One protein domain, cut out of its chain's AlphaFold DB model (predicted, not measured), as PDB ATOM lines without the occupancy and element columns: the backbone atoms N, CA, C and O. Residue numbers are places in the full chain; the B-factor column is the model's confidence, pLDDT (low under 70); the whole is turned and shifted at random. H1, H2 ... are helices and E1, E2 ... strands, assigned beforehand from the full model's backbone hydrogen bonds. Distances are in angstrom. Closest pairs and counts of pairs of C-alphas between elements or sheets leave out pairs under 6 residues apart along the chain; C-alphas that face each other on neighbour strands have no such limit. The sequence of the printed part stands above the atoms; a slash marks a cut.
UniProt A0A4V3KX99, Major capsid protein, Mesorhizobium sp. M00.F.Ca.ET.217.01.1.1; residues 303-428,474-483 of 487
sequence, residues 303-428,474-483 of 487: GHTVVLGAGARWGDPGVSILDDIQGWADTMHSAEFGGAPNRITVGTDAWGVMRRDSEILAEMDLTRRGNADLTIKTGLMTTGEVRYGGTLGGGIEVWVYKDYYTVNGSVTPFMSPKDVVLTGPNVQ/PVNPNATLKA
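AT A GLANCE: This is residues 303 to 428 and 474 to 483 of the 487 residues of the protein "Major capsid protein" of Mesorhizobium sp. M00.F.Ca.ET.217.01.1.1 (UniProt A0A4V3KX99). A strongly twisted sheet of six strands makes the body, with H1 and H2 covering one of its faces; the slender hairpin E5 and E6 forms an arm beyond the sheet at one end of the longest axis, while H3 and Arg 369 lie toward the other end, and the long loop of residues 364 to 385, which holds Arg 369, runs back from there to E3 in the sheet. E4 runs on into E5, which leads from the sheet out into the arm. The printed part has 136 residues, with three named helices and eight named strands in the order E1 H1 E2 H2 H3 E3 E4 E5 E6 E7 E8. The large sheet is mixed, in the order E1 E8 E7 E2 E4 E3, and the small sheet E5 E6 is antiparallel; the class is mixed, helices and strands, with 65 residues in named elements, under half of those printed. The whole is compact, with a radius of gyration of the C-alphas of 15.4 A, and spans 53 by 38 by 30 A.

HOW THE PARTS SIT: E1, residues 305 to 307, is an edge strand and is parallel to E8, residues 480 to 483, at 12 degrees; N 306 and O 482 are within hydrogen-bond range, 2.8 A apart. E8 is antiparallel to E7, residues 419 to 423, at 160 degrees, with N 422 and O 481 at 2.8 A. E7 is antiparallel to E2, residues 343 to 347, at 166 degrees, with N 345 and O 421 at 2.8 A. E2 is parallel to E4, residues 396 to 401, at 28 degrees, with N 346 and O 399 at 2.8 A. E4 forms a hairpin with the other edge strand, E3, residues 386 to 392; they are antiparallel at 153 degrees, with N 389 and O 398 at 2.8 A. Residues 375 to 376 pair antiparallel with residues 390 to 391 of E3. H1, residues 321 to 334, is on this sheet at a height of 8.5 A, over E7 and only just over E8, where 3 of its 14 C-alphas fall; it runs slantwise to the strands, at 46 degrees to E7 on the local plane. E1, H1 and E2 form a split strand-helix-strand unit, two strands running the same way with E8 and E7 between them, and its crossover is right-handed. H2, residues 348 to 354, is on the sheet at a height of 8.2 A, over E2 and along the strands, at 17 degrees on the local plane. H1 and H2 are on one face, an arrangement of two layers, helices over a sheet. H3, residues 358 to 363, is not on the sheet; residues 321 to 322 alone of H1 touch it, and the closest C-alphas, of Leu 322 and Ile 360, are 7.6 A apart. E5, residues 404 to 407, and E6, residues 410 to 413, form an antiparallel hairpin at 148 degrees, with N 412 and O 405 at 2.8 A. E4 runs on into E5 at 41 degrees, across a break of 2 residues. In H1, H2 and H3 every O i to N i+4 pair is within hydrogen-bond range.

IN THESE COORDINATES: E1 begins at C-alpha 305, (272.085, 187.394, 110.253). H1 is 20.1 A long from first to last C-alpha, E2 13.5 A, H2 9.9 A and H3 8.7 A. E3 is 17.6 A long and E4 15.9 A. E5 measures 10.1 A and E6 10.0 A; C-alpha 407, the last of E5, is at (283.698, 179.782, 131.625). E7 is 13.2 A long, and E8, 10.4 A, ends at C-alpha 483, (274.838, 182.540, 108.155).

THE WHOLE: The two C-alphas farthest apart are those of Arg 369 and Asn 408, at 54.4 A. Residues 429 to 473 are not printed; C-alphas 428 and 474 are 5.9 A apart across this cut, which falls between E7 and E8. The links E1 to H1, 13 residues, and H3 to E3, 22 residues, are long. The mean pLDDT of the printed part is 84.0, and the model's confidence is under 70 at residues 364 to 373 and 378 to 383.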
ATOM      1  N   GLY A 303     269.099 191.560 107.792       87.06
ATOM      2  CA  GLY A 303     269.429 190.668 106.671       87.06
ATOM      3  C   GLY A 303     270.854 190.094 106.696       87.06
ATOM      4  O   GLY A 303     271.136 189.157 105.964       87.06
ATOM      5  N   HIS A 304     271.743 190.610 107.552       88.38
ATOM      6  CA  HIS A 304     273.120 190.127 107.714       88.38
ATOM      7  C   HIS A 304     273.245 189.059 108.821       88.38
ATOM      8  O   HIS A 304     274.350 188.747 109.269       88.38
ATOM      9  N   THR A 305     272.121 188.520 109.308       92.50
ATOM     10  CA  THR A 305     272.085 187.394 110.253       92.50
ATOM     11  C   THR A 305     271.112 186.335 109.728       92.50
ATOM     12  O   THR A 305     269.942 186.291 110.104       92.50
ATOM     13  N   VAL A 306     271.603 185.516 108.800       91.69
ATOM     14  CA  VAL A 306     270.861 184.475 108.080       91.69
ATOM     15  C   VAL A 306     270.841 183.175 108.894       91.69
ATOM     16  O   VAL A 306     271.824 182.815 109.540       91.69
ATOM     17  N   VAL A 307     269.730 182.437 108.847       92.31
ATOM     18  CA  VAL A 307     269.609 181.080 109.407       92.31
ATOM     19  C   VAL A 307     268.882 180.211 108.385       92.31
ATOM     20  O   VAL A 307     267.742 180.511 108.030       92.31
ATOM     21  N   LEU A 308     269.530 179.150 107.901       89.94
ATOM     22  CA  LEU A 308     268.985 178.310 106.834       89.94
ATOM     23  C   LEU A 308     267.945 177.306 107.366       89.94
ATOM     24  O   LEU A 308     268.204 176.465 108.241       89.94
ATOM     25  N   GLY A 309     266.730 177.414 106.823       87.44
ATOM     26  CA  GLY A 309     265.613 176.514 107.105       87.44
ATOM     27  C   GLY A 309     265.832 175.109 106.536       87.44
ATOM     28  O   GLY A 309     266.648 174.903 105.645       87.44
ATOM     29  N   ALA A 310     265.097 174.122 107.051       81.94
ATOM     30  CA  ALA A 310     265.145 172.762 106.509       81.94
ATOM     31  C   ALA A 310     264.655 172.733 105.047       81.94
ATOM     32  O   ALA A 310     263.619 173.326 104.743       81.94
ATOM     33  N   GLY A 311     265.388 172.047 104.166       83.44
ATOM     34  CA  GLY A 311     265.184 172.086 102.713       83.44
ATOM     35  C   GLY A 311     265.971 173.196 102.004       83.44
ATOM     36  O   GLY A 311     265.870 173.318 100.788       83.44
ATOM     37  N   ALA A 312     266.736 173.998 102.750       87.12
ATOM     38  CA  ALA A 312     267.616 175.049 102.243       87.12
ATOM     39  C   ALA A 312     268.976 175.076 102.971       87.12
ATOM     40  O   ALA A 312     269.665 176.089 102.938       87.12
ATOM     41  N   ARG A 313     269.363 174.003 103.679       90.56
ATOM     42  CA  ARG A 313     270.658 173.913 104.379       90.56
ATOM     43  C   ARG A 313     271.742 173.377 103.464       90.56
ATOM     44  O   ARG A 313     271.475 172.634 102.524       90.56
ATOM     45  N   TRP A 314     272.993 173.678 103.792       89.69
ATOM     46  CA  TRP A 314     274.123 173.110 103.063       89.69
ATOM     47  C   TRP A 314     274.134 171.586 103.241       89.69
ATOM     48  O   TRP A 314     274.194 171.082 104.363       89.69
ATOM     49  N   GLY A 315     274.065 170.859 102.123       84.50
ATOM     50  CA  GLY A 315     273.913 169.402 102.091       84.50
ATOM     51  C   GLY A 315     272.477 168.896 101.892       84.50
ATOM     52  O   GLY A 315     272.311 167.698 101.661       84.50
ATOM     53  N   ASP A 316     271.456 169.764 101.917       87.81
ATOM     54  CA  ASP A 316     270.127 169.425 101.389       87.81
ATOM     55  C   ASP A 316     270.190 169.356  99.839       87.81
ATOM     56  O   ASP A 316     270.916 170.131  99.205       87.81
ATOM     57  N   PRO A 317     269.460 168.432  99.183       83.25
ATOM     58  CA  PRO A 317     269.571 168.225  97.740       83.25
ATOM     59  C   PRO A 317     269.002 169.405  96.938       83.25
ATOM     60  O   PRO A 317     267.812 169.704  97.020       83.25
ATOM     61  N   GLY A 318     269.842 170.017  96.098       82.12
ATOM     62  CA  GLY A 318     269.470 171.143  95.230       82.12
ATOM     63  C   GLY A 318     269.831 172.531  95.772       82.12
ATOM     64  O   GLY A 318     269.475 173.522  95.139       82.12
ATOM     65  N   VAL A 319     270.538 172.616  96.902       87.31
ATOM     66  CA  VAL A 319     271.102 173.869  97.431       87.31
ATOM     67  C   VAL A 319     272.483 174.117  96.814       87.31
ATOM     68  O   VAL A 319     273.367 173.277  96.962       87.31
ATOM     69  N   SER A 320     272.682 175.262  96.150       87.81
ATOM     70  CA  SER A 320     274.014 175.731  95.735       87.81
ATOM     71  C   SER A 320     274.667 176.518  96.868       87.81
ATOM     72  O   SER A 320     274.110 177.493  97.372       87.81
ATOM     73  N   ILE A 321     275.880 176.111  97.247       89.19
ATOM     74  CA  ILE A 321     276.707 176.833  98.223       89.19
ATOM     75  C   ILE A 321     277.293 178.114  97.603       89.19
ATOM     76  O   ILE A 321     277.537 179.090  98.315       89.19
ATOM     77  N   LEU A 322     277.517 178.135  96.284       87.38
ATOM     78  CA  LEU A 322     278.090 179.288  95.587       87.38
ATOM     79  C   LEU A 322     277.066 180.417  95.405       87.38
ATOM     80  O   LEU A 322     277.402 181.567  95.693       87.38
ATOM     81  N   ASP A 323     275.825 180.101  95.019       90.31
ATOM     82  CA  ASP A 323     274.739 181.090  94.915       90.31
ATOM     83  C   ASP A 323     274.417 181.726  96.279       90.31
ATOM     84  O   ASP A 323     274.237 182.943  96.364       90.31
ATOM     85  N   ASP A 324     274.409 180.931  97.359       91.19
ATOM     86  CA  ASP A 324     274.255 181.412  98.740       91.19
ATOM     87  C   ASP A 324     275.334 182.455  99.088       91.19
ATOM     88  O   ASP A 324     275.030 183.587  99.473       91.19
ATOM     89  N   ILE A 325     276.610 182.095  98.902       90.81
ATOM     90  CA  ILE A 325     277.757 182.962  99.212       90.81
ATOM     91  C   ILE A 325     277.730 184.241  98.364       90.81
ATOM     92  O   ILE A 325     277.985 185.326  98.896       90.81
ATOM     93  N   GLN A 326     277.397 184.142  97.073       90.31
ATOM     94  CA  GLN A 326     277.288 185.294  96.178       90.31
ATOM     95  C   GLN A 326     276.126 186.214  96.586       90.31
ATOM     96  O   GLN A 326     276.321 187.423  96.719       90.31
ATOM     97  N   GLY A 327     274.945 185.663  96.880       91.69
ATOM     98  CA  GLY A 327     273.789 186.430  97.350       91.69
ATOM     99  C   GLY A 327     274.050 187.150  98.679       91.69
ATOM    100  O   GLY A 327     273.618 188.291  98.873       91.69
ATOM    101  N   TRP A 328     274.812 186.534  99.586       92.06
ATOM    102  CA  TRP A 328     275.258 187.173 100.827       92.06
ATOM    103  C   TRP A 328     276.300 188.272 100.569       92.06
ATOM    104  O   TRP A 328     276.212 189.342 101.174       92.06
ATOM    105  N   ALA A 329     277.240 188.063  99.642       89.62
ATOM    106  CA  ALA A 329     278.224 189.072  99.245       89.62
ATOM    107  C   ALA A 329     277.571 190.307  98.593       89.62
ATOM    108  O   ALA A 329     277.910 191.440  98.947       89.62
ATOM    109  N   ASP A 330     276.589 190.109  97.710       90.44
ATOM    110  CA  ASP A 330     275.809 191.194  97.104       90.44
ATOM    111  C   ASP A 330     274.939 191.920  98.139       90.44
ATOM    112  O   ASP A 330     274.867 193.154  98.133       90.44
ATOM    113  N   THR A 331     274.355 191.188  99.095       90.25
ATOM    114  CA  THR A 331     273.649 191.777 100.247       90.25
ATOM    115  C   THR A 331     274.586 192.704 101.028       90.25
ATOM    116  O   THR A 331     274.270 193.886 101.198       90.25
ATOM    117  N   MET A 332     275.780 192.227 101.403       89.38
ATOM    118  CA  MET A 332     276.800 193.027 102.094       89.38
ATOM    119  C   MET A 332     277.275 194.240 101.283       89.38
ATOM    120  O   MET A 332     277.508 195.301 101.861       89.38
ATOM    121  N   HIS A 333     277.398 194.130  99.956       86.94
ATOM    122  CA  HIS A 333     277.780 195.249  99.088       86.94
ATOM    123  C   HIS A 333     276.660 196.294  98.909       86.94
ATOM    124  O   HIS A 333     276.942 197.474  98.675       86.94
ATOM    125  N   SER A 334     275.393 195.880  99.014       85.56
ATOM    126  CA  SER A 334     274.220 196.750  98.847       85.56
ATOM    127  C   SER A 334     273.906 197.633 100.065       85.56
ATOM    128  O   SER A 334     273.264 198.675  99.915       85.56
ATOM    129  N   ALA A 335     274.353 197.231 101.258       83.56
ATOM    130  CA  ALA A 335     273.967 197.837 102.529       83.56
ATOM    131  C   ALA A 335     274.560 199.241 102.778       83.56
ATOM    132  O   ALA A 335     275.643 199.597 102.303       83.56
ATOM    133  N   GLU A 336     273.878 200.037 103.610       77.75
ATOM    134  CA  GLU A 336     274.451 201.263 104.182       77.75
ATOM    135  C   GLU A 336     275.658 200.890 105.065       77.75
ATOM    136  O   GLU A 336     275.558 199.978 105.885       77.75
ATOM    137  N   PHE A 337     276.812 201.542 104.870       77.81
ATOM    138  CA  PHE A 337     278.108 201.124 105.446       77.81
ATOM    139  C   PHE A 337     278.501 199.658 105.136       77.81
ATOM    140  O   PHE A 337     279.238 199.019 105.887       77.81
ATOM    141  N   GLY A 338     278.005 199.115 104.021       80.31
ATOM    142  CA  GLY A 338     278.364 197.797 103.512       80.31
ATOM    143  C   GLY A 338     279.762 197.718 102.884       80.31
ATOM    144  O   GLY A 338     280.472 198.714 102.701       80.31
ATOM    145  N   GLY A 339     280.160 196.507 102.501       82.44
ATOM    146  CA  GLY A 339     281.438 196.235 101.850       82.44
ATOM    147  C   GLY A 339     281.457 194.863 101.187       82.44
ATOM    148  O   GLY A 339     280.767 193.950 101.629       82.44
ATOM    149  N   ALA A 340     282.253 194.711 100.127       86.81
ATOM    150  CA  ALA A 340     282.473 193.401  99.522       86.81
ATOM    151  C   ALA A 340     283.287 192.512 100.490       86.81
ATOM    152  O   ALA A 340     284.302 192.986 101.020       86.81
ATOM    153  N   PRO A 341     282.877 191.256 100.739       89.62
ATOM    154  CA  PRO A 341     283.674 190.319 101.514       89.62
ATOM    155  C   PRO A 341     284.912 189.884 100.721       89.62
ATOM    156  O   PRO A 341     284.839 189.643  99.520       89.62
ATOM    157  N   ASN A 342     286.046 189.754 101.405       90.88
ATOM    158  CA  ASN A 342     287.275 189.165 100.857       90.88
ATOM    159  C   ASN A 342     287.671 187.863 101.571       90.88
ATOM    160  O   ASN A 342     288.581 187.166 101.125       90.88
ATOM    161  N   ARG A 343     287.000 187.535 102.681       91.19
ATOM    162  CA  ARG A 343     287.272 186.349 103.488       91.19
ATOM    163  C   ARG A 343     285.981 185.758 104.058       91.19
ATOM    164  O   ARG A 343     285.084 186.488 104.480       91.19
ATOM    165  N   ILE A 344     285.928 184.430 104.102       93.31
ATOM    166  CA  ILE A 344     284.903 183.626 104.768       93.31
ATOM    167  C   ILE A 344     285.571 182.831 105.887       93.31
ATOM    168  O   ILE A 344     286.521 182.083 105.654       93.31
ATOM    169  N   THR A 345     285.044 182.964 107.099       94.06
ATOM    170  CA  THR A 345     285.369 182.097 108.234       94.06
ATOM    171  C   THR A 345     284.274 181.037 108.362       94.06
ATOM    172  O   THR A 345     283.091 181.369 108.351       94.06
ATOM    173  N   VAL A 346     284.649 179.764 108.454       93.62
ATOM    174  CA  VAL A 346     283.743 178.607 108.365       93.62
ATOM    175  C   VAL A 346     283.923 177.721 109.600       93.62
ATOM    176  O   VAL A 346     285.051 177.359 109.949       93.62
ATOM    177  N   GLY A 347     282.824 177.352 110.263       92.75
ATOM    178  CA  GLY A 347     282.844 176.376 111.354       92.75
ATOM    179  C   GLY A 347     283.218 174.965 110.875       92.75
ATOM    180  O   GLY A 347     283.091 174.636 109.694       92.75
ATOM    181  N   THR A 348     283.691 174.098 111.777       90.88
ATOM    182  CA  THR A 348     284.217 172.767 111.401       90.88
ATOM    183  C   THR A 348     283.215 171.873 110.681       90.88
ATOM    184  O   THR A 348     283.612 171.061 109.841       90.88
ATOM    185  N   ASP A 349     281.931 172.022 110.993       91.44
ATOM    186  CA  ASP A 349     280.885 171.113 110.537       91.44
ATOM    187  C   ASP A 349     280.343 171.608 109.191       91.44
ATOM    188  O   ASP A 349     280.231 170.825 108.245       91.44
ATOM    189  N   ALA A 350     280.157 172.929 109.063       91.19
ATOM    190  CA  ALA A 350     279.893 173.606 107.794       91.19
ATOM    191  C   ALA A 350     281.004 173.327 106.760       91.19
ATOM    192  O   ALA A 350     280.713 172.933 105.630       91.19
ATOM    193  N   TRP A 351     282.281 173.410 107.159       89.69
ATOM    194  CA  TRP A 351     283.419 173.023 106.311       89.69
ATOM    195  C   TRP A 351     283.394 171.534 105.941       89.69
ATOM    196  O   TRP A 351     283.747 171.148 104.823       89.69
ATOM    197  N   GLY A 352     282.946 170.686 106.872       87.56
ATOM    198  CA  GLY A 352     282.751 169.257 106.657       87.56
ATOM    199  C   GLY A 352     281.797 168.942 105.502       87.56
ATOM    200  O   GLY A 352     282.030 167.954 104.800       87.56
ATOM    201  N   VAL A 353     280.776 169.775 105.285       89.88
ATOM    202  CA  VAL A 353     279.873 169.701 104.128       89.88
ATOM    203  C   VAL A 353     280.490 170.388 102.908       89.88
ATOM    204  O   VAL A 353     280.684 169.733 101.888       89.88
ATOM    205  N   MET A 354     280.887 171.659 103.034       86.94
ATOM    206  CA  MET A 354     281.392 172.506 101.942       86.94
ATOM    207  C   MET A 354     282.492 171.837 101.102       86.94
ATOM    208  O   MET A 354     282.446 171.861  99.878       86.94
ATOM    209  N   ARG A 355     283.463 171.165 101.736       84.06
ATOM    210  CA  ARG A 355     284.578 170.495 101.031       84.06
ATOM    211  C   ARG A 355     284.192 169.230 100.242       84.06
ATOM    212  O   ARG A 355     285.067 168.604  99.645       84.06
ATOM    213  N   ARG A 356     282.934 168.790 100.338       85.25
ATOM    214  CA  ARG A 356     282.369 167.610  99.657       85.25
ATOM    215  C   ARG A 356     281.308 167.983  98.621       85.25
ATOM    216  O   ARG A 356     280.756 167.084  97.993       85.25
ATOM    217  N   ASP A 357     281.002 169.268  98.491       85.38
ATOM    218  CA  ASP A 357     279.962 169.755  97.600       85.38
ATOM    219  C   ASP A 357     280.301 169.495  96.123       85.38
ATOM    220  O   ASP A 357     281.437 169.686  95.683       85.38
ATOM    221  N   SER A 358     279.313 169.036  95.353       83.12
ATOM    222  CA  SER A 358     279.515 168.626  93.961       83.12
ATOM    223  C   SER A 358     279.760 169.788  93.001       83.12
ATOM    224  O   SER A 358     280.410 169.580  91.980       83.12
ATOM    225  N   GLU A 359     279.267 170.988  93.303       81.50
ATOM    226  CA  GLU A 359     279.476 172.178  92.477       81.50
ATOM    227  C   GLU A 359     280.879 172.746  92.716       81.50
ATOM    228  O   GLU A 359     281.644 172.916  91.767       81.50
ATOM    229  N   ILE A 360     281.283 172.901  93.982       80.94
ATOM    230  CA  ILE A 360     282.647 173.312  94.356       80.94
ATOM    231  C   ILE A 360     283.689 172.326  93.803       80.94
ATOM    232  O   ILE A 360     284.739 172.746  93.312       80.94
ATOM    233  N   LEU A 361     283.410 171.018  93.830       79.31
ATOM    234  CA  LEU A 361     284.282 170.005  93.226       79.31
ATOM    235  C   LEU A 361     284.301 170.067  91.688       79.31
ATOM    236  O   LEU A 361     285.358 169.840  91.100       79.31
ATOM    237  N   ALA A 362     283.177 170.385  91.036       77.81
ATOM    238  CA  ALA A 362     283.100 170.518  89.580       77.81
ATOM    239  C   ALA A 362     283.794 171.786  89.060       77.81
ATOM    240  O   ALA A 362     284.407 171.745  87.994       77.81
ATOM    241  N   GLU A 363     283.754 172.893  89.807       73.38
ATOM    242  CA  GLU A 363     284.531 174.088  89.465       73.38
ATOM    243  C   GLU A 363     286.023 173.949  89.814       73.38
ATOM    244  O   GLU A 363     286.844 174.657  89.240       73.38
ATOM    245  N   MET A 364     286.421 172.999  90.666       69.94
ATOM    246  CA  MET A 364     287.840 172.694  90.911       69.94
ATOM    247  C   MET A 364     288.483 171.841  89.795       69.94
ATOM    248  O   MET A 364     289.683 171.556  89.838       69.94
ATOM    249  N   ASP A 365     287.718 171.424  88.781       68.50
ATOM    250  CA  ASP A 365     288.238 170.682  87.633       68.50
ATOM    251  C   ASP A 365     289.065 171.593  86.707       68.50
ATOM    252  O   ASP A 365     288.535 172.350  85.893       68.50
ATOM    253  N   LEU A 366     290.393 171.468  86.787       63.34
ATOM    254  CA  LEU A 366     291.358 172.222  85.978       63.34
ATOM    255  C   LEU A 366     291.272 171.949  84.460       63.34
ATOM    256  O   LEU A 366     291.929 172.645  83.683       63.34
ATOM    257  N   THR A 367     290.481 170.968  84.005       61.47
ATOM    258  CA  THR A 367     290.151 170.826  82.576       61.47
ATOM    259  C   THR A 367     289.158 171.895  82.105       61.47
ATOM    260  O   THR A 367     289.145 172.241  80.917       61.47
ATOM    261  N   ARG A 368     288.391 172.509  83.021       60.66
ATOM    262  CA  ARG A 368     287.594 173.712  82.755       60.66
ATOM    263  C   ARG A 368     288.506 174.930  82.658       60.66
ATOM    264  O   ARG A 368     289.094 175.412  83.626       60.66
ATOM    265  N   ARG A 369     288.617 175.451  81.439       49.31
ATOM    266  CA  ARG A 369     289.544 176.526  81.078       49.31
ATOM    267  C   ARG A 369     289.080 177.888  81.618       49.31
ATOM    268  O   ARG A 369     288.470 178.668  80.894       49.31
ATOM    269  N   GLY A 370     289.409 178.159  82.876       58.34
ATOM    270  CA  GLY A 370     289.122 179.420  83.572       58.34
ATOM    271  C   GLY A 370     289.402 179.365  85.076       58.34
ATOM    272  O   GLY A 370     289.798 180.366  85.661       58.34
ATOM    273  N   ASN A 371     289.295 178.184  85.688       58.56
ATOM    274  CA  ASN A 371     289.169 178.048  87.142       58.56
ATOM    275  C   ASN A 371     290.515 177.977  87.895       58.56
ATOM    276  O   ASN A 371     290.644 177.276  88.892       58.56
ATOM    277  N   ALA A 372     291.531 178.712  87.429       57.38
ATOM    278  CA  ALA A 372     292.859 178.735  88.056       57.38
ATOM    279  C   ALA A 372     292.861 179.362  89.468       57.38
ATOM    280  O   ALA A 372     293.747 179.064  90.267       57.38
ATOM    281  N   ASP A 373     291.864 180.199  89.769       63.72
ATOM    282  CA  ASP A 373     291.744 180.922  91.039       63.72
ATOM    283  C   ASP A 373     290.993 180.121  92.127       63.72
ATOM    284  O   ASP A 373     291.069 180.464  93.308       63.72
ATOM    285  N   LEU A 374     290.288 179.038  91.760       70.75
ATOM    286  CA  LEU A 374     289.569 178.179  92.708       70.75
ATOM    287  C   LEU A 374     290.501 177.093  93.258       70.75
ATOM    288  O   LEU A 374     290.910 176.183  92.540       70.75
ATOM    289  N   THR A 375     290.824 177.146  94.551       74.12
ATOM    290  CA  THR A 375     291.757 176.192  95.174       74.12
ATOM    291  C   THR A 375     291.295 175.788  96.574       74.12
ATOM    292  O   THR A 375     291.608 176.454  97.552       74.12
ATOM    293  N   ILE A 376     290.563 174.673  96.697       76.12
ATOM    294  CA  ILE A 376     289.972 174.201  97.964       76.12
ATOM    295  C   ILE A 376     290.654 172.918  98.468       76.12
ATOM    296  O   ILE A 376     290.810 171.937  97.741       76.12
ATOM    297  N   LYS A 377     291.054 172.887  99.747       75.56
ATOM    298  CA  LYS A 377     291.707 171.720 100.369       75.56
ATOM    299  C   LYS A 377     290.691 170.655 100.791       75.56
ATOM    300  O   LYS A 377     290.245 170.617 101.934       75.56
ATOM    301  N   THR A 378     290.389 169.732  99.885       67.38
ATOM    302  CA  THR A 378     289.495 168.583 100.134       67.38
ATOM    303  C   THR A 378     290.058 167.556 101.133       67.38
ATOM    304  O   THR A 378     289.294 166.883 101.833       67.38
ATOM    305  N   GLY A 379     291.390 167.442 101.224       61.91
ATOM    306  CA  GLY A 379     292.107 166.455 102.042       61.91
ATOM    307  C   GLY A 379     292.110 166.706 103.560       61.91
ATOM    308  O   GLY A 379     291.257 167.395 104.121       61.91
ATOM    309  N   LEU A 380     293.089 166.112 104.252       63.25
ATOM    310  CA  LEU A 380     293.336 166.381 105.672       63.25
ATOM    311  C   LEU A 380     293.962 167.771 105.853       63.25
ATOM    312  O   LEU A 380     294.886 168.147 105.133       63.25
ATOM    313  N   MET A 381     293.486 168.515 106.849       67.25
ATOM    314  CA  MET A 381     294.065 169.796 107.259       67.25
ATOM    315  C   MET A 381     294.944 169.615 108.498       67.25
ATOM    316  O   MET A 381     294.646 168.776 109.347       67.25
ATOM    317  N   THR A 382     295.978 170.451 108.635       63.41
ATOM    318  CA  THR A 382     296.786 170.532 109.865       63.41
ATOM    319  C   THR A 382     295.924 170.815 111.098       63.41
ATOM    320  O   THR A 382     294.855 171.420 110.991       63.41
ATOM    321  N   THR A 383     296.395 170.396 112.270       63.59
ATOM    322  CA  THR A 383     295.855 170.815 113.573       63.59
ATOM    323  C   THR A 383     296.201 172.287 113.847       63.59
ATOM    324  O   THR A 383     297.164 172.805 113.281       63.59
ATOM    325  N   GLY A 384     295.378 172.947 114.667       71.00
ATOM    326  CA  GLY A 384     295.399 174.383 114.979       71.00
ATOM    327  C   GLY A 384     293.974 174.940 115.118       71.00
ATOM    328  O   GLY A 384     293.005 174.268 114.739       71.00
ATOM    329  N   GLU A 385     293.827 176.147 115.643       77.88
ATOM    330  CA  GLU A 385     292.541 176.828 115.856       77.88
ATOM    331  C   GLU A 385     292.080 177.512 114.564       77.88
ATOM    332  O   GLU A 385     290.915 177.417 114.184       77.88
ATOM    333  N   VAL A 386     293.019 178.133 113.843       85.25
ATOM    334  CA  VAL A 386     292.809 178.837 112.570       85.25
ATOM    335  C   VAL A 386     293.502 178.068 111.446       85.25
ATOM    336  O   VAL A 386     294.690 177.756 111.540       85.25
ATOM    337  N   ARG A 387     292.786 177.740 110.360       87.25
ATOM    338  CA  ARG A 387     293.325 176.902 109.273       87.25
ATOM    339  C   ARG A 387     292.915 177.425 107.901       87.25
ATOM    340  O   ARG A 387     291.731 177.480 107.590       87.25
ATOM    341  N   TYR A 388     293.882 177.724 107.037       87.81
ATOM    342  CA  TYR A 388     293.591 178.139 105.661       87.81
ATOM    343  C   TYR A 388     292.995 176.981 104.846       87.81
ATOM    344  O   TYR A 388     293.700 176.002 104.566       87.81
ATOM    345  N   GLY A 389     291.718 177.091 104.480       81.94
ATOM    346  CA  GLY A 389     290.951 176.125 103.689       81.94
ATOM    347  C   GLY A 389     291.199 176.241 102.188       81.94
ATOM    348  O   GLY A 389     291.288 175.212 101.517       81.94
ATOM    349  N   GLY A 390     291.380 177.460 101.673       86.19
ATOM    350  CA  GLY A 390     291.599 177.692 100.246       86.19
ATOM    351  C   GLY A 390     291.133 179.060  99.747       86.19
ATOM    352  O   GLY A 390     290.855 179.941 100.555       86.19
ATOM    353  N   THR A 391     290.995 179.201  98.429       85.44
ATOM    354  CA  THR A 391     290.397 180.378  97.770       85.44
ATOM    355  C   THR A 391     289.186 179.963  96.930       85.44
ATOM    356  O   THR A 391     289.233 178.943  96.237       85.44
ATOM    357  N   LEU A 392     288.117 180.759  96.977       81.56
ATOM    358  CA  LEU A 392     286.980 180.701  96.056       81.56
ATOM    359  C   LEU A 392     287.170 181.661  94.866       81.56
ATOM    360  O   LEU A 392     288.009 182.566  94.898       81.56
ATOM    361  N   GLY A 393     286.349 181.488  93.826       70.88
ATOM    362  CA  GLY A 393     286.309 182.386  92.670       70.88
ATOM    363  C   GLY A 393     286.111 183.848  93.086       70.88
ATOM    364  O   GLY A 393     285.475 184.141  94.096       70.88
ATOM    365  N   GLY A 394     286.716 184.773  92.338       71.00
ATOM    366  CA  GLY A 394     286.758 186.193  92.712       71.00
ATOM    367  C   GLY A 394     287.798 186.545  93.789       71.00
ATOM    368  O   GLY A 394     287.899 187.711  94.160       71.00
ATOM    369  N   GLY A 395     288.596 185.578  94.262       79.00
ATOM    370  CA  GLY A 395     289.701 185.818  95.199       79.00
ATOM    371  C   GLY A 395     289.293 185.838  96.675       79.00
ATOM    372  O   GLY A 395     290.022 186.386  97.498       79.00
ATOM    373  N   ILE A 396     288.138 185.261  97.016       86.44
ATOM    374  CA  ILE A 396     287.634 185.212  98.392       86.44
ATOM    375  C   ILE A 396     288.325 184.070  99.152       86.44
ATOM    376  O   ILE A 396     288.193 182.901  98.793       86.44
ATOM    377  N   GLU A 397     289.046 184.385 100.227       90.56
ATOM    378  CA  GLU A 397     289.738 183.382 101.045       90.56
ATOM    379  C   GLU A 397     288.778 182.604 101.958       90.56
ATOM    380  O   GLU A 397     287.941 183.197 102.634       90.56
ATOM    381  N   VAL A 398     288.964 181.290 102.087       90.75
ATOM    382  CA  VAL A 398     288.212 180.429 103.011       90.75
ATOM    383  C   VAL A 398     289.110 179.953 104.147       90.75
ATOM    384  O   VAL A 398     290.144 179.317 103.926       90.75
ATOM    385  N   TRP A 399     288.684 180.216 105.379       92.00
ATOM    386  CA  TRP A 399     289.378 179.845 106.610       92.00
ATOM    387  C   TRP A 399     288.468 179.013 107.507       92.00
ATOM    388  O   TRP A 399     287.323 179.377 107.754       92.00
ATOM    389  N   VAL A 400     288.983 177.901 108.024       91.06
ATOM    390  CA  VAL A 400     288.287 177.054 108.999       91.06
ATOM    391  C   VAL A 400     288.717 177.475 110.396       91.06
ATOM    392  O   VAL A 400     289.919 177.558 110.667       91.06
ATOM    393  N   TYR A 401     287.749 177.725 111.275       91.44
ATOM    394  CA  TYR A 401     287.981 178.216 112.633       91.44
ATOM    395  C   TYR A 401     287.411 177.253 113.679       91.44
ATOM    396  O   TYR A 401     286.282 176.768 113.558       91.44
ATOM    397  N   LYS A 402     288.218 176.949 114.699       88.94
ATOM    398  CA  LYS A 402     287.882 176.071 115.821       88.94
ATOM    399  C   LYS A 402     288.657 176.458 117.086       88.94
ATOM    400  O   LYS A 402     289.498 175.694 117.560       88.94
ATOM    401  N   ASP A 403     288.338 177.624 117.627       88.56
ATOM    402  CA  ASP A 403     288.835 178.097 118.923       88.56
ATOM    403  C   ASP A 403     287.748 177.994 120.012       88.56
ATOM    404  O   ASP A 403     286.546 177.955 119.713       88.56
ATOM    405  N   TYR A 404     288.157 177.964 121.279       88.56
ATOM    406  CA  TYR A 404     287.284 177.812 122.440       88.56
ATOM    407  C   TYR A 404     287.768 178.595 123.666       88.56
ATOM    408  O   TYR A 404     288.955 178.805 123.892       88.56
ATOM    409  N   TYR A 405     286.811 178.994 124.497       87.69
ATOM    410  CA  TYR A 405     287.032 179.649 125.779       87.69
ATOM    411  C   TYR A 405     286.289 178.890 126.883       87.69
ATOM    412  O   TYR A 405     285.251 178.269 126.645       87.69
ATOM    413  N   THR A 406     286.822 178.929 128.102       86.31
ATOM    414  CA  THR A 406     286.264 178.192 129.244       86.31
ATOM    415  C   THR A 406     285.672 179.162 130.255       86.31
ATOM    416  O   THR A 406     286.383 180.017 130.776       86.31
ATOM    417  N   VAL A 407     284.386 179.007 130.577       80.25
ATOM    418  CA  VAL A 407     283.698 179.782 131.625       80.25
ATOM    419  C   VAL A 407     283.158 178.815 132.666       80.25
ATOM    420  O   VAL A 407     282.435 177.882 132.327       80.25
ATOM    421  N   ASN A 408     283.521 179.013 133.937       78.44
ATOM    422  CA  ASN A 408     283.096 178.169 135.064       78.44
ATOM    423  C   ASN A 408     283.331 176.655 134.838       78.44
ATOM    424  O   ASN A 408     282.546 175.822 135.282       78.44
ATOM    425  N   GLY A 409     284.399 176.299 134.111       79.19
ATOM    426  CA  GLY A 409     284.736 174.917 133.736       79.19
ATOM    427  C   GLY A 409     284.043 174.384 132.473       79.19
ATOM    428  O   GLY A 409     284.426 173.324 131.986       79.19
ATOM    429  N   SER A 410     283.078 175.109 131.899       87.00
ATOM    430  CA  SER A 410     282.419 174.735 130.642       87.00
ATOM    431  C   SER A 410     283.182 175.272 129.428       87.00
ATOM    432  O   SER A 410     283.367 176.485 129.291       87.00
ATOM    433  N   VAL A 411     283.606 174.374 128.537       88.69
ATOM    434  CA  VAL A 411     284.296 174.704 127.280       88.69
ATOM    435  C   VAL A 411     283.268 175.109 126.221       88.69
ATOM    436  O   VAL A 411     282.427 174.305 125.826       88.69
ATOM    437  N   THR A 412     283.353 176.348 125.740       89.81
ATOM    438  CA  THR A 412     282.426 176.936 124.760       89.81
ATOM    439  C   THR A 412     283.208 177.434 123.539       89.81
ATOM    440  O   THR A 412     284.210 178.126 123.713       89.81
ATOM    441  N   PRO A 413     282.808 177.123 122.294       89.94
ATOM    442  CA  PRO A 413     283.491 177.652 121.117       89.94
ATOM    443  C   PRO A 413     283.149 179.137 120.901       89.94
ATOM    444  O   PRO A 413     282.015 179.564 121.140       89.94
ATOM    445  N   PHE A 414     284.100 179.941 120.413       89.25
ATOM    446  CA  PHE A 414     283.849 181.366 120.111       89.25
ATOM    447  C   PHE A 414     282.765 181.547 119.035       89.25
ATOM    448  O   PHE A 414     281.905 182.431 119.141       89.25
ATOM    449  N   MET A 415     282.787 180.665 118.034       91.75
ATOM    450  CA  MET A 415     281.889 180.601 116.883       91.75
ATOM    451  C   MET A 415     281.247 179.209 116.809       91.75
ATOM    452  O   MET A 415     281.904 178.210 117.096       91.75
ATOM    453  N   SER A 416     279.976 179.118 116.409       92.31
ATOM    454  CA  SER A 416     279.313 177.818 116.236       92.31
ATOM    455  C   SER A 416     279.975 177.005 115.110       92.31
ATOM    456  O   SER A 416     280.184 177.550 114.025       92.31
ATOM    457  N   PRO A 417     280.219 175.690 115.285       92.19
ATOM    458  CA  PRO A 417     280.660 174.796 114.207       92.19
ATOM    459  C   PRO A 417     279.742 174.764 112.969       92.19
ATOM    460  O   PRO A 417     280.188 174.360 111.893       92.19
ATOM    461  N   LYS A 418     278.480 175.192 113.129       93.94
ATOM    462  CA  LYS A 418     277.439 175.279 112.088       93.94
ATOM    463  C   LYS A 418     277.323 176.659 111.427       93.94
ATOM    464  O   LYS A 418     276.540 176.804 110.489       93.94
ATOM    465  N   ASP A 419     278.040 177.663 111.932       94.06
ATOM    466  CA  ASP A 419     277.993 179.027 111.402       94.06
ATOM    467  C   ASP A 419     279.061 179.239 110.316       94.06
ATOM    468  O   ASP A 419     280.101 178.573 110.262       94.06
ATOM    469  N   VAL A 420     278.797 180.225 109.468       94.31
ATOM    470  CA  VAL A 420     279.679 180.783 108.444       94.31
ATOM    471  C   VAL A 420     279.625 182.303 108.583       94.31
ATOM    472  O   VAL A 420     278.554 182.870 108.796       94.31
ATOM    473  N   VAL A 421     280.773 182.973 108.511       95.12
ATOM    474  CA  VAL A 421     280.894 184.423 108.720       95.12
ATOM    475  C   VAL A 421     281.680 185.036 107.571       95.12
ATOM    476  O   VAL A 421     282.845 184.702 107.360       95.12
ATOM    477  N   LEU A 422     281.038 185.936 106.831       93.75
ATOM    478  CA  LEU A 422     281.636 186.686 105.735       93.75
ATOM    479  C   LEU A 422     282.145 188.024 106.277       93.75
ATOM    480  O   LEU A 422     281.440 188.726 107.008       93.75
ATOM    481  N   THR A 423     283.373 188.379 105.912       93.06
ATOM    482  CA  THR A 423     284.068 189.578 106.397       93.06
ATOM    483  C   THR A 423     284.701 190.329 105.232       93.06
ATOM    484  O   THR A 423     285.360 189.715 104.388       93.06
ATOM    485  N   GLY A 424     284.521 191.651 105.188       88.50
ATOM    486  CA  GLY A 424     285.246 192.544 104.281       88.50
ATOM    487  C   GLY A 424     286.271 193.422 105.013       88.50
ATOM    488  O   GLY A 424     286.142 193.645 106.218       88.50
ATOM    489  N   PRO A 425     287.251 194.014 104.304       84.50
ATOM    490  CA  PRO A 425     288.255 194.898 104.911       84.50
ATOM    491  C   PRO A 425     287.649 196.214 105.434       84.50
ATOM    492  O   PRO A 425     288.256 196.907 106.246       84.50
ATOM    493  N   ASN A 426     286.435 196.556 104.994       85.06
ATOM    494  CA  ASN A 426     285.759 197.805 105.337       85.06
ATOM    495  C   ASN A 426     285.200 197.850 106.772       85.06
ATOM    496  O   ASN A 426     284.697 198.900 107.151       85.06
ATOM    497  N   VAL A 427     285.264 196.772 107.569       85.75
ATOM    498  CA  VAL A 427     284.687 196.722 108.936       85.75
ATOM    499  C   VAL A 427     285.203 197.847 109.842       85.75
ATOM    500  O   VAL A 427     284.428 198.370 110.644       85.75
ATOM    501  N   GLN A 428     286.474 198.244 109.674       86.25
ATOM    502  CA  GLN A 428     287.124 199.331 110.421       86.25
ATOM    503  C   GLN A 428     286.892 199.202 111.936       86.25
ATOM    504  O   GLN A 428     286.270 200.053 112.569       86.25
ATOM    505  N   PRO A 474     283.095 197.549 115.868       90.44
ATOM    506  CA  PRO A 474     283.125 197.635 114.413       90.44
ATOM    507  C   PRO A 474     282.396 198.910 113.969       90.44
ATOM    508  O   PRO A 474     281.190 199.035 114.177       90.44
ATOM    509  N   VAL A 475     283.100 199.857 113.339       86.75
ATOM    510  CA  VAL A 475     282.466 201.093 112.836       86.75
ATOM    511  C   VAL A 475     281.436 200.768 111.751       86.75
ATOM    512  O   VAL A 475     280.327 201.305 111.767       86.75
ATOM    513  N   ASN A 476     281.766 199.822 110.866       88.06
ATOM    514  CA  ASN A 476     280.921 199.379 109.760       88.06
ATOM    515  C   ASN A 476     280.463 197.920 109.978       88.06
ATOM    516  O   ASN A 476     280.973 197.005 109.322       88.06
ATOM    517  N   PRO A 477     279.498 197.650 110.879       88.38
ATOM    518  CA  PRO A 477     279.060 196.284 111.191       88.38
ATOM    519  C   PRO A 477     278.412 195.582 109.989       88.38
ATOM    520  O   PRO A 477     278.438 194.355 109.905       88.38
ATOM    521  N   ASN A 478     277.886 196.340 109.022       89.81
ATOM    522  CA  ASN A 478     277.318 195.815 107.776       89.81
ATOM    523  C   ASN A 478     278.385 195.309 106.781       89.81
ATOM    524  O   ASN A 478     278.041 194.620 105.827       89.81
ATOM    525  N   ALA A 479     279.679 195.549 107.025       90.31
ATOM    526  CA  ALA A 479     280.769 194.840 106.343       90.31
ATOM    527  C   ALA A 479     281.057 193.443 106.953       90.31
ATOM    528  O   ALA A 479     282.057 192.804 106.609       90.31
ATOM    529  N   THR A 480     280.162 192.952 107.823       93.06
ATOM    530  CA  THR A 480     280.074 191.557 108.289       93.06
ATOM    531  C   THR A 480     278.709 190.955 107.938       93.06
ATOM    532  O   THR A 480     277.709 191.677 107.855       93.06
ATOM    533  N   LEU A 481     278.656 189.633 107.781       94.25
ATOM    534  CA  LEU A 481     277.420 188.848 107.712       94.25
ATOM    535  C   LEU A 481     277.647 187.478 108.354       94.25
ATOM    536  O   LEU A 481     278.703 186.878 108.165       94.25
ATOM    537  N   LYS A 482     276.650 186.967 109.084       94.69
ATOM    538  CA  LYS A 482     276.625 185.587 109.585       94.69
ATOM    539  C   LYS A 482     275.511 184.791 108.920       94.69
ATOM    540  O   LYS A 482     274.388 185.282 108.832       94.69
ATOM    541  N   ALA A 483     275.808 183.551 108.548       94.25
ATOM    542  CA  ALA A 483     274.838 182.540 108.155       94.25
ATOM    543  C   ALA A 483     274.996 181.283 109.025       94.25
ATOM    544  O   ALA A 483     276.080 180.709 109.100       94.25
TER     545      ALA A 483